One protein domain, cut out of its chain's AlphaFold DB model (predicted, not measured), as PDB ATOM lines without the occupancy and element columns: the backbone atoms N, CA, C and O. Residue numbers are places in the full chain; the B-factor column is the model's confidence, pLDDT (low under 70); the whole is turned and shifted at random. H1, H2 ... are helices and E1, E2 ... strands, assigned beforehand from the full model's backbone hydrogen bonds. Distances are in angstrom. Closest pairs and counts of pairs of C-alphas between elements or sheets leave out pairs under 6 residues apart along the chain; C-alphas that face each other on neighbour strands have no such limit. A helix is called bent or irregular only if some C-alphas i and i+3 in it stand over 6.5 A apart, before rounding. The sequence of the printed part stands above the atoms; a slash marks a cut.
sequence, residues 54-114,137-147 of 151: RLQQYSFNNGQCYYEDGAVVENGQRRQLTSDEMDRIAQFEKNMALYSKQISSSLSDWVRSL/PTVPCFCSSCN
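AT A GLANCE: This is residues 54 to 114 and 137 to 147 of the 151 residues of the protein "Pepsin-I3 domain-containing protein" of Syphacia muris (UniProt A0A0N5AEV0). A small three-stranded antiparallel sheet, E1, E2 and E3, forms the head at one end, and from its edge strand E3 the backbone turns a corner into one long helix, H1, whose residues 100 to 114 stick out as an arm away from the rest. Two stretches with no named element, residues 54 to 64 and residues 137 to 147, lie in the head and near the nearer part of H1, and residues 58 to 59 of the first add a short pairing to E1. The printed part has 72 residues with three named strands and one named helix, in the order E1, E2, E3, H1 along the chain; the sheet's order is E1, E2, E3, and the class is mixed, helices and strands. The whole is loose, with a radius of gyration of the C-alphas of 15.7 A, and spans 51 by 24 by 21 A, the arm of H1 making the length.

IN THESE COORDINATES: Strand E1 is residues 65 to 68, from C-alpha 65 at (29.805, 32.852, 31.395) to C-alpha 68, 10.0 A away. Strand E2 is residues 71 to 74, Ala 71 to Glu 74, and measures 9.6 A from first to last C-alpha. Strand E3 is residues 77 to 80, Gln 77 to Gln 80, and measures 10.2 A. Helix H1 is residues 83 to 114; it begins with C-alpha 83 at (32.281, 48.149, 42.599) and ends with C-alpha 114 at (37.464, 7.876, 64.967), 46.4 A from first to last C-alpha. It is not bent.

HOW THE PARTS SIT: The sheet is a meander, each strand the antiparallel neighbour of the one before, with E2 as the inner strand and E1 and E3 as the edge strands. Its C-alphas lie up to 2.9 A off the best plane through them. E1 and E2 form a hairpin, with 158 degrees between their N-to-C directions; the C-alphas of Cys 65 and Glu 74, which face each other, are 4.3 A apart. Across this pair N 73 and O 66 are within hydrogen-bond range at 2.8 A, and N 68 and O 71 at 2.9 A. E2 and E3 form a second hairpin, at 155 degrees; the C-alphas of Ala 71 and Gln 80, which face each other, are 4.3 A apart. Here N 72 and O 79 are within hydrogen-bond range at 2.9 A, and so are N 77 and O 74 at 2.9 A. Residues 58 to 59 pair antiparallel with residues 66 to 67 of E1. H1 follows E3 through a tight link of 2 residues, but it is not on the sheet, with 2 pairs of C-alphas within 10 A. H1 is apart from E1 and apart from E2. In H1 every O i to N i+4 pair is within hydrogen-bond range.

THE WHOLE: The two C-alphas farthest apart are those of Gln 77 and Leu 114, at 51.3 A. Residues 100 to 114 of H1 stand free; without them the body of 57 residues spans 33 by 22 by 21 A, with a radius of gyration of 11.0 A. Residues 115 to 136 are cut out and not printed, and C-alphas 114 and 137 are 26.9 A apart across the cut. The links E1 to E2, E2 to E3 and E3 to H1 are tight, and no link between named elements is long. The C-alphas of the first and last printed residues, Arg 54 and Asn 147, are 23.8 A apart. The mean pLDDT of the printed part is 72.9, and the model's confidence is under 70 in 15 residues, 54 to 65 and 145 to 147.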
ATOM      1  N   ARG A  54      43.753  34.764  42.686       42.19
ATOM      2  CA  ARG A  54      43.348  35.503  41.511       42.19
ATOM      3  C   ARG A  54      42.226  34.660  40.942       42.19
ATOM      4  O   ARG A  54      42.473  33.707  40.216       42.19
ATOM      5  N   LEU A  55      40.994  35.059  41.252       48.47
ATOM      6  CA  LEU A  55      39.764  34.596  40.617       48.47
ATOM      7  C   LEU A  55      39.834  34.680  39.084       48.47
ATOM      8  O   LEU A  55      38.892  34.252  38.446       48.47
ATOM      9  N   GLN A  56      40.928  35.186  38.491       45.25
ATOM     10  CA  GLN A  56      41.266  35.194  37.068       45.25
ATOM     11  C   GLN A  56      40.825  33.952  36.287       45.25
ATOM     12  O   GLN A  56      40.668  34.067  35.083       45.25
ATOM     13  N   GLN A  57      40.621  32.797  36.925       46.91
ATOM     14  CA  GLN A  57      40.057  31.617  36.278       46.91
ATOM     15  C   GLN A  57      38.983  30.947  37.149       46.91
ATOM     16  O   GLN A  57      39.144  29.812  37.587       46.91
ATOM     17  N   TYR A  58      37.870  31.640  37.410       48.41
ATOM     18  CA  TYR A  58      36.656  30.998  37.930       48.41
ATOM     19  C   TYR A  58      35.596  30.921  36.827       48.41
ATOM     20  O   TYR A  58      35.025  31.924  36.394       48.41
ATOM     21  N   SER A  59      35.340  29.697  36.362       48.72
ATOM     22  CA  SER A  59      34.265  29.399  35.418       48.72
ATOM     23  C   SER A  59      32.993  29.104  36.200       48.72
ATOM     24  O   SER A  59      32.905  28.093  36.898       48.72
ATOM     25  N   PHE A  60      31.987  29.962  36.068       56.59
ATOM     26  CA  PHE A  60      30.658  29.672  36.586       56.59
ATOM     27  C   PHE A  60      29.995  28.655  35.656       56.59
ATOM     28  O   PHE A  60      30.155  28.706  34.436       56.59
ATOM     29  N   ASN A  61      29.334  27.659  36.245       43.16
ATOM     30  CA  ASN A  61      28.747  26.515  35.552       43.16
ATOM     31  C   ASN A  61      27.739  26.980  34.486       43.16
ATOM     32  O   ASN A  61      26.590  27.252  34.814       43.16
ATOM     33  N   ASN A  62      28.209  27.141  33.242       47.72
ATOM     34  CA  ASN A  62      27.449  27.028  31.988       47.72
ATOM     35  C   ASN A  62      28.293  27.256  30.718       47.72
ATOM     36  O   ASN A  62      27.726  27.461  29.649       47.72
ATOM     37  N   GLY A  63      29.633  27.255  30.788       54.72
ATOM     38  CA  GLY A  63      30.538  27.334  29.623       54.72
ATOM     39  C   GLY A  63      30.463  28.625  28.786       54.72
ATOM     40  O   GLY A  63      31.344  28.877  27.973       54.72
ATOM     41  N   GLN A  64      29.435  29.448  28.996       63.75
ATOM     42  CA  GLN A  64      29.136  30.687  28.284       63.75
ATOM     43  C   GLN A  64      29.322  31.925  29.163       63.75
ATOM     44  O   GLN A  64      29.236  33.033  28.646       63.75
ATOM     45  N   CYS A  65      29.560  31.755  30.468       69.69
ATOM     46  CA  CYS A  65      29.805  32.852  31.395       69.69
ATOM     47  C   CYS A  65      30.934  32.506  32.372       69.69
ATOM     48  O   CYS A  65      30.814  31.576  33.170       69.69
ATOM     49  N   TYR A  66      32.031  33.250  32.308       72.62
ATOM     50  CA  TYR A  66      33.184  33.072  33.187       72.62
ATOM     51  C   TYR A  66      33.742  34.419  33.623       72.62
ATOM     52  O   TYR A  66      33.458  35.458  33.025       72.62
ATOM     53  N   TYR A  67      34.523  34.393  34.695       72.81
ATOM     54  CA  TYR A  67      35.219  35.565  35.184       72.81
ATOM     55  C   TYR A  67      36.718  35.437  34.910       72.81
ATOM     56  O   TYR A  67      37.338  34.431  35.254       72.81
ATOM     57  N   GLU A  68      37.277  36.474  34.292       72.12
ATOM     58  CA  GLU A  68      38.690  36.570  33.943       72.12
ATOM     59  C   GLU A  68      39.160  38.027  34.066       72.12
ATOM     60  O   GLU A  68      38.532  38.960  33.556       72.12
ATOM     61  N   ASP A  69      40.282  38.239  34.760       73.19
ATOM     62  CA  ASP A  69      40.957  39.543  34.855       73.19
ATOM     63  C   ASP A  69      40.066  40.737  35.252       73.19
ATOM     64  O   ASP A  69      40.120  41.805  34.634       73.19
ATOM     65  N   GLY A  70      39.224  40.598  36.280       74.38
ATOM     66  CA  GLY A  70      38.365  41.712  36.713       74.38
ATOM     67  C   GLY A  70      37.101  41.894  35.874       74.38
ATOM     68  O   GLY A  70      36.328  42.812  36.142       74.38
ATOM     69  N   ALA A  71      36.870  41.036  34.881       76.88
ATOM     70  CA  ALA A  71      35.746  41.141  33.971       76.88
ATOM     71  C   ALA A  71      34.933  39.848  33.909       76.88
ATOM     72  O   ALA A  71      35.460  38.743  33.999       76.88
ATOM     73  N   VAL A  72      33.632  40.011  33.709       82.06
ATOM     74  CA  VAL A  72      32.725  38.921  33.359       82.06
ATOM     75  C   VAL A  72      32.694  38.832  31.841       82.06
ATOM     76  O   VAL A  72      32.447  39.832  31.162       82.06
ATOM     77  N   VAL A  73      32.955  37.646  31.310       79.69
ATOM     78  CA  VAL A  73      32.779  37.335  29.894       79.69
ATOM     79  C   VAL A  73      31.541  36.467  29.767       79.69
ATOM     80  O   VAL A  73      31.536  35.342  30.253       79.69
ATOM     81  N   GLU A  74      30.500  36.987  29.121       78.88
ATOM     82  CA  GLU A  74      29.237  36.286  28.883       78.88
ATOM     83  C   GLU A  74      28.911  36.296  27.384       78.88
ATOM     84  O   GLU A  74      28.836  37.359  26.771       78.88
ATOM     85  N   ASN A  75      28.738  35.122  26.765       77.25
ATOM     86  CA  ASN A  75      28.445  34.969  25.330       77.25
ATOM     87  C   ASN A  75      29.421  35.742  24.409       77.25
ATOM     88  O   ASN A  75      29.028  36.295  23.380       77.25
ATOM     89  N   GLY A  76      30.696  35.839  24.803       76.38
ATOM     90  CA  GLY A  76      31.732  36.595  24.084       76.38
ATOM     91  C   GLY A  76      31.723  38.112  24.322       76.38
ATOM     92  O   GLY A  76      32.598  38.809  23.811       76.38
ATOM     93  N   GLN A  77      30.782  38.639  25.108       80.19
ATOM     94  CA  GLN A  77      30.779  40.032  25.556       80.19
ATOM     95  C   GLN A  77      31.524  40.151  26.885       80.19
ATOM     96  O   GLN A  77      31.175  39.499  27.866       80.19
ATOM     97  N   ARG A  78      32.551  41.005  26.919       84.38
ATOM     98  CA  ARG A  78      33.340  41.286  28.123       84.38
ATOM     99  C   ARG A  78      32.837  42.564  28.784       84.38
ATOM    100  O   ARG A  78      32.851  43.626  28.167       84.38
ATOM    101  N   ARG A  79      32.450  42.472  30.055       86.56
ATOM    102  CA  ARG A  79      32.042  43.608  30.887       86.56
ATOM    103  C   ARG A  79      32.917  43.675  32.133       86.56
ATOM    104  O   ARG A  79      33.132  42.666  32.796       86.56
ATOM    105  N   GLN A  80      33.381  44.871  32.481       84.38
ATOM    106  CA  GLN A  80      34.081  45.085  33.745       84.38
ATOM    107  C   GLN A  80      33.122  44.878  34.927       84.38
ATOM    108  O   GLN A  80      31.962  45.304  34.867       84.38
ATOM    109  N   LEU A  81      33.607  44.253  35.999       79.50
ATOM    110  CA  LEU A  81      32.857  44.208  37.250       79.50
ATOM    111  C   LEU A  81      32.551  45.621  37.755       79.50
ATOM    112  O   LEU A  81      33.372  46.535  37.630       79.50
ATOM    113  N   THR A  82      31.380  45.789  38.358       84.75
ATOM    114  CA  THR A  82      31.062  46.991  39.133       84.75
ATOM    115  C   THR A  82      31.767  46.954  40.494       84.75
ATOM    116  O   THR A  82      32.275  45.912  40.915       84.75
ATOM    117  N   SER A  83      31.793  48.086  41.209       82.62
ATOM    118  CA  SER A  83      32.281  48.149  42.599       82.62
ATOM    119  C   SER A  83      31.611  47.109  43.491       82.62
ATOM    120  O   SER A  83      32.283  46.362  44.192       82.62
ATOM    121  N   ASP A  84      30.291  46.999  43.388       83.50
ATOM    122  CA  ASP A  84      29.491  46.137  44.253       83.50
ATOM    123  C   ASP A  84      29.765  44.652  43.972       83.50
ATOM    124  O   ASP A  84      29.739  43.814  44.876       83.50
ATOM    125  N   GLU A  85      30.039  44.302  42.713       80.19
ATOM    126  CA  GLU A  85      30.407  42.940  42.326       80.19
ATOM    127  C   GLU A  85      31.826  42.585  42.791       80.19
ATOM    128  O   GLU A  85      32.052  41.470  43.267       80.19
ATOM    129  N   MET A  86      32.759  43.544  42.731       81.50
ATOM    130  CA  MET A  86      34.100  43.395  43.304       81.50
ATOM    131  C   MET A  86      34.047  43.179  44.824       81.50
ATOM    132  O   MET A  86      34.735  42.298  45.341       81.50
ATOM    133  N   ASP A  87      33.179  43.900  45.536       84.31
ATOM    134  CA  ASP A  87      33.000  43.725  46.981       84.31
ATOM    135  C   ASP A  87      32.415  42.348  47.329       84.31
ATOM    136  O   ASP A  87      32.867  41.691  48.271       84.31
ATOM    137  N   ARG A  88      31.438  41.861  46.550       81.25
ATOM    138  CA  ARG A  88      30.868  40.509  46.717       81.25
ATOM    139  C   ARG A  88      31.908  39.417  46.496       81.25
ATOM    140  O   ARG A  88      31.903  38.416  47.211       81.25
ATOM    141  N   ILE A  89      32.808  39.621  45.540       79.31
ATOM    142  CA  ILE A  89      33.958  38.748  45.309       79.31
ATOM    143  C   ILE A  89      34.888  38.736  46.523       79.31
ATOM    144  O   ILE A  89      35.186  37.662  47.041       79.31
ATOM    145  N   ALA A  90      35.284  39.905  47.030       80.69
ATOM    146  CA  ALA A  90      36.166  39.992  48.192       80.69
ATOM    147  C   ALA A  90      35.543  39.330  49.438       80.69
ATOM    148  O   ALA A  90      36.221  38.659  50.220       80.69
ATOM    149  N   GLN A  91      34.227  39.469  49.615       82.50
ATOM    150  CA  GLN A  91      33.494  38.772  50.673       82.50
ATOM    151  C   GLN A  91      33.477  37.255  50.468       82.50
ATOM    152  O   GLN A  91      33.677  36.513  51.430       82.50
ATOM    153  N   PHE A  92      33.264  36.785  49.238       81.38
ATOM    154  CA  PHE A  92      33.311  35.363  48.916       81.38
ATOM    155  C   PHE A  92      34.696  34.764  49.198       81.38
ATOM    156  O   PHE A  92      34.779  33.733  49.862       81.38
ATOM    157  N   GLU A  93      35.777  35.438  48.797       76.88
ATOM    158  CA  GLU A  93      37.155  35.024  49.100       76.88
ATOM    159  C   GLU A  93      37.396  34.914  50.611       76.88
ATOM    160  O   GLU A  93      37.924  33.911  51.098       76.88
ATOM    161  N   LYS A  94      36.941  35.911  51.380       80.56
ATOM    162  CA  LYS A  94      37.037  35.891  52.844       80.56
ATOM    163  C   LYS A  94      36.265  34.716  53.448       80.56
ATOM    164  O   LYS A  94      36.778  34.030  54.333       80.56
ATOM    165  N   ASN A  95      35.049  34.469  52.970       77.38
ATOM    166  CA  ASN A  95      34.229  33.350  53.428       77.38
ATOM    167  C   ASN A  95      34.857  32.007  53.045       77.38
ATOM    168  O   ASN A  95      34.796  31.064  53.832       77.38
ATOM    169  N   MET A  96      35.518  31.926  51.889       78.00
ATOM    170  CA  MET A  96      36.240  30.729  51.472       78.00
ATOM    171  C   MET A  96      37.460  30.435  52.334       78.00
ATOM    172  O   MET A  96      37.654  29.289  52.739       78.00
ATOM    173  N   ALA A  97      38.234  31.459  52.692       77.50
ATOM    174  CA  ALA A  97      39.345  31.304  53.624       77.50
ATOM    175  C   ALA A  97      38.866  30.800  55.000       77.50
ATOM    176  O   ALA A  97      39.466  29.901  55.591       77.50
ATOM    177  N   LEU A  98      37.743  31.335  55.493       79.88
ATOM    178  CA  LEU A  98      37.126  30.871  56.739       79.88
ATOM    179  C   LEU A  98      36.633  29.425  56.631       79.88
ATOM    180  O   LEU A  98      36.889  28.630  57.533       79.88
ATOM    181  N   TYR A  99      35.981  29.073  55.525       77.56
ATOM    182  CA  TYR A  99      35.507  27.718  55.262       77.56
ATOM    183  C   TYR A  99      36.650  26.702  55.209       77.56
ATOM    184  O   TYR A  99      36.569  25.665  55.860       77.56
ATOM    185  N   SER A 100      37.745  27.016  54.508       74.75
ATOM    186  CA  SER A 100      38.948  26.174  54.460       74.75
ATOM    187  C   SER A 100      39.488  25.896  55.864       74.75
ATOM    188  O   SER A 100      39.727  24.742  56.231       74.75
ATOM    189  N   LYS A 101      39.597  26.945  56.689       77.25
ATOM    190  CA  LYS A 101      40.031  26.812  58.081       77.25
ATOM    191  C   LYS A 101      39.075  25.935  58.890       77.25
ATOM    192  O   LYS A 101      39.527  25.047  59.611       77.25
ATOM    193  N   GLN A 102      37.769  26.152  58.766       78.75
ATOM    194  CA  GLN A 102      36.764  25.371  59.487       78.75
ATOM    195  C   GLN A 102      36.783  23.898  59.071       78.75
ATOM    196  O   GLN A 102      36.809  23.039  59.945       78.75
ATOM    197  N   ILE A 103      36.880  23.597  57.772       80.62
ATOM    198  CA  ILE A 103      37.012  22.220  57.283       80.62
ATOM    199  C   ILE A 103      38.252  21.541  57.848       80.62
ATOM    200  O   ILE A 103      38.154  20.404  58.302       80.62
ATOM    201  N   SER A 104      39.405  22.214  57.842       74.44
ATOM    202  CA  SER A 104      40.641  21.622  58.364       74.44
ATOM    203  C   SER A 104      40.515  21.236  59.844       74.44
ATOM    204  O   SER A 104      40.986  20.174  60.255       74.44
ATOM    205  N   SER A 105      39.800  22.054  60.627       76.38
ATOM    206  CA  SER A 105      39.488  21.760  62.025       76.38
ATOM    207  C   SER A 105      38.519  20.586  62.134       76.38
ATOM    208  O   SER A 105      38.820  19.620  62.824       76.38
ATOM    209  N   SER A 106      37.406  20.619  61.394       78.19
ATOM    210  CA  SER A 106      36.390  19.561  61.418       78.19
ATOM    211  C   SER A 106      36.948  18.201  60.995       78.19
ATOM    212  O   SER A 106      36.611  17.195  61.606       78.19
ATOM    213  N   LEU A 107      37.830  18.157  59.991       78.44
ATOM    214  CA  LEU A 107      38.524  16.932  59.580       78.44
ATOM    215  C   LEU A 107      39.468  16.425  60.672       78.44
ATOM    216  O   LEU A 107      39.506  15.228  60.938       78.44
ATOM    217  N   SER A 108      40.211  17.324  61.319       75.12
ATOM    218  CA  SER A 108      41.119  16.952  62.409       75.12
ATOM    219  C   SER A 108      40.358  16.365  63.598       75.12
ATOM    220  O   SER A 108      40.772  15.344  64.149       75.12
ATOM    221  N   ASP A 109      39.232  16.975  63.966       77.56
ATOM    222  CA  ASP A 109      38.363  16.498  65.040       77.56
ATOM    223  C   ASP A 109      37.703  15.167  64.664       77.56
ATOM    224  O   ASP A 109      37.698  14.239  65.467       77.56
ATOM    225  N   TRP A 110      37.249  15.027  63.414       77.38
ATOM    226  CA  TRP A 110      36.697  13.778  62.887       77.38
ATOM    227  C   TRP A 110      37.698  12.618  62.970       77.38
ATOM    228  O   TRP A 110      37.365  11.558  63.502       77.38
ATOM    229  N   VAL A 111      38.944  12.827  62.523       78.12
ATOM    230  CA  VAL A 111      40.007  11.810  62.620       78.12
ATOM    231  C   VAL A 111      40.265  11.441  64.082       78.12
ATOM    232  O   VAL A 111      40.367  10.262  64.410       78.12
ATOM    233  N   ARG A 112      40.329  12.423  64.989       76.94
ATOM    234  CA  ARG A 112      40.531  12.165  66.424       76.94
ATOM    235  C   ARG A 112      39.380  11.378  67.045       76.94
ATOM    236  O   ARG A 112      39.647  10.507  67.868       76.94
ATOM    237  N   SER A 113      38.135  11.680  66.684       75.19
ATOM    238  CA  SER A 113      36.952  10.967  67.179       75.19
ATOM    239  C   SER A 113      36.906   9.521  66.697       75.19
ATOM    240  O   SER A 113      36.518   8.652  67.467       75.19
ATOM    241  N   LEU A 114      37.344   9.246  65.467       78.69
ATOM    242  CA  LEU A 114      37.464   7.876  64.967       78.69
ATOM    243  C   LEU A 114      38.572   7.083  65.662       78.69
ATOM    244  O   LEU A 114      38.380   5.912  65.951       78.69
ATOM    245  N   PRO A 137      30.443  28.137  51.282       73.31
ATOM    246  CA  PRO A 137      30.008  29.424  50.763       73.31
ATOM    247  C   PRO A 137      29.547  29.330  49.308       73.31
ATOM    248  O   PRO A 137      30.236  28.770  48.456       73.31
ATOM    249  N   THR A 138      28.390  29.917  49.017       74.75
ATOM    250  CA  THR A 138      27.842  29.967  47.662       74.75
ATOM    251  C   THR A 138      28.646  30.931  46.801       74.75
ATOM    252  O   THR A 138      28.889  32.072  47.199       74.75
ATOM    253  N   VAL A 139      29.029  30.488  45.605       70.56
ATOM    254  CA  VAL A 139      29.754  31.334  44.654       70.56
ATOM    255  C   VAL A 139      28.807  32.423  44.124       70.56
ATOM    256  O   VAL A 139      27.716  32.089  43.653       70.56
ATOM    257  N   PRO A 140      29.166  33.718  44.201       71.44
ATOM    258  CA  PRO A 140      28.303  34.790  43.722       71.44
ATOM    259  C   PRO A 140      28.212  34.751  42.196       71.44
ATOM    260  O   PRO A 140      29.234  34.758  41.519       71.44
ATOM    261  N   CYS A 141      26.999  34.727  41.645       74.44
ATOM    262  CA  CYS A 141      26.827  34.748  40.200       74.44
ATOM    263  C   CYS A 141      26.599  36.171  39.673       74.44
ATOM    264  O   CYS A 141      25.729  36.890  40.159       74.44
ATOM    265  N   PHE A 142      27.366  36.543  38.647       76.69
ATOM    266  CA  PHE A 142      27.334  37.868  38.006       76.69
ATOM    267  C   PHE A 142      26.833  37.834  36.556       76.69
ATOM    268  O   PHE A 142      26.777  38.861  35.878       76.69
ATOM    269  N   CYS A 143      26.483  36.645  36.071       74.25
ATOM    270  CA  CYS A 143      25.926  36.429  34.743       74.25
ATOM    271  C   CYS A 143      24.490  36.955  34.690       74.25
ATOM    272  O   CYS A 143      23.737  36.831  35.663       74.25
ATOM    273  N   SER A 144      24.074  37.495  33.544       70.06
ATOM    274  CA  SER A 144      22.700  37.983  33.365       70.06
ATOM    275  C   SER A 144      21.657  36.875  33.566       70.06
ATOM    276  O   SER A 144      20.582  37.126  34.110       70.06
ATOM    277  N   SER A 145      22.019  35.637  33.226       65.81
ATOM    278  CA  SER A 145      21.225  34.424  33.467       65.81
ATOM    279  C   SER A 145      20.953  34.127  34.949       65.81
ATOM    280  O   SER A 145      19.905  33.580  35.281       65.81
ATOM    281  N   CYS A 146      21.842  34.526  35.857       64.62
ATOM    282  CA  CYS A 146      21.674  34.282  37.290       64.62
ATOM    283  C   CYS A 146      20.809  35.324  37.993       64.62
ATOM    284  O   CYS A 146      20.130  35.000  38.963       64.62
ATOM    285  N   ASN A 147      20.768  36.557  37.479       55.88
ATOM    286  CA  ASN A 147      19.872  37.594  38.000       55.88
ATOM    287  C   ASN A 147      18.381  37.262  37.800       55.88
ATOM    288  O   ASN A 147      17.529  37.980  38.313       55.88
TER     289      ASN A 147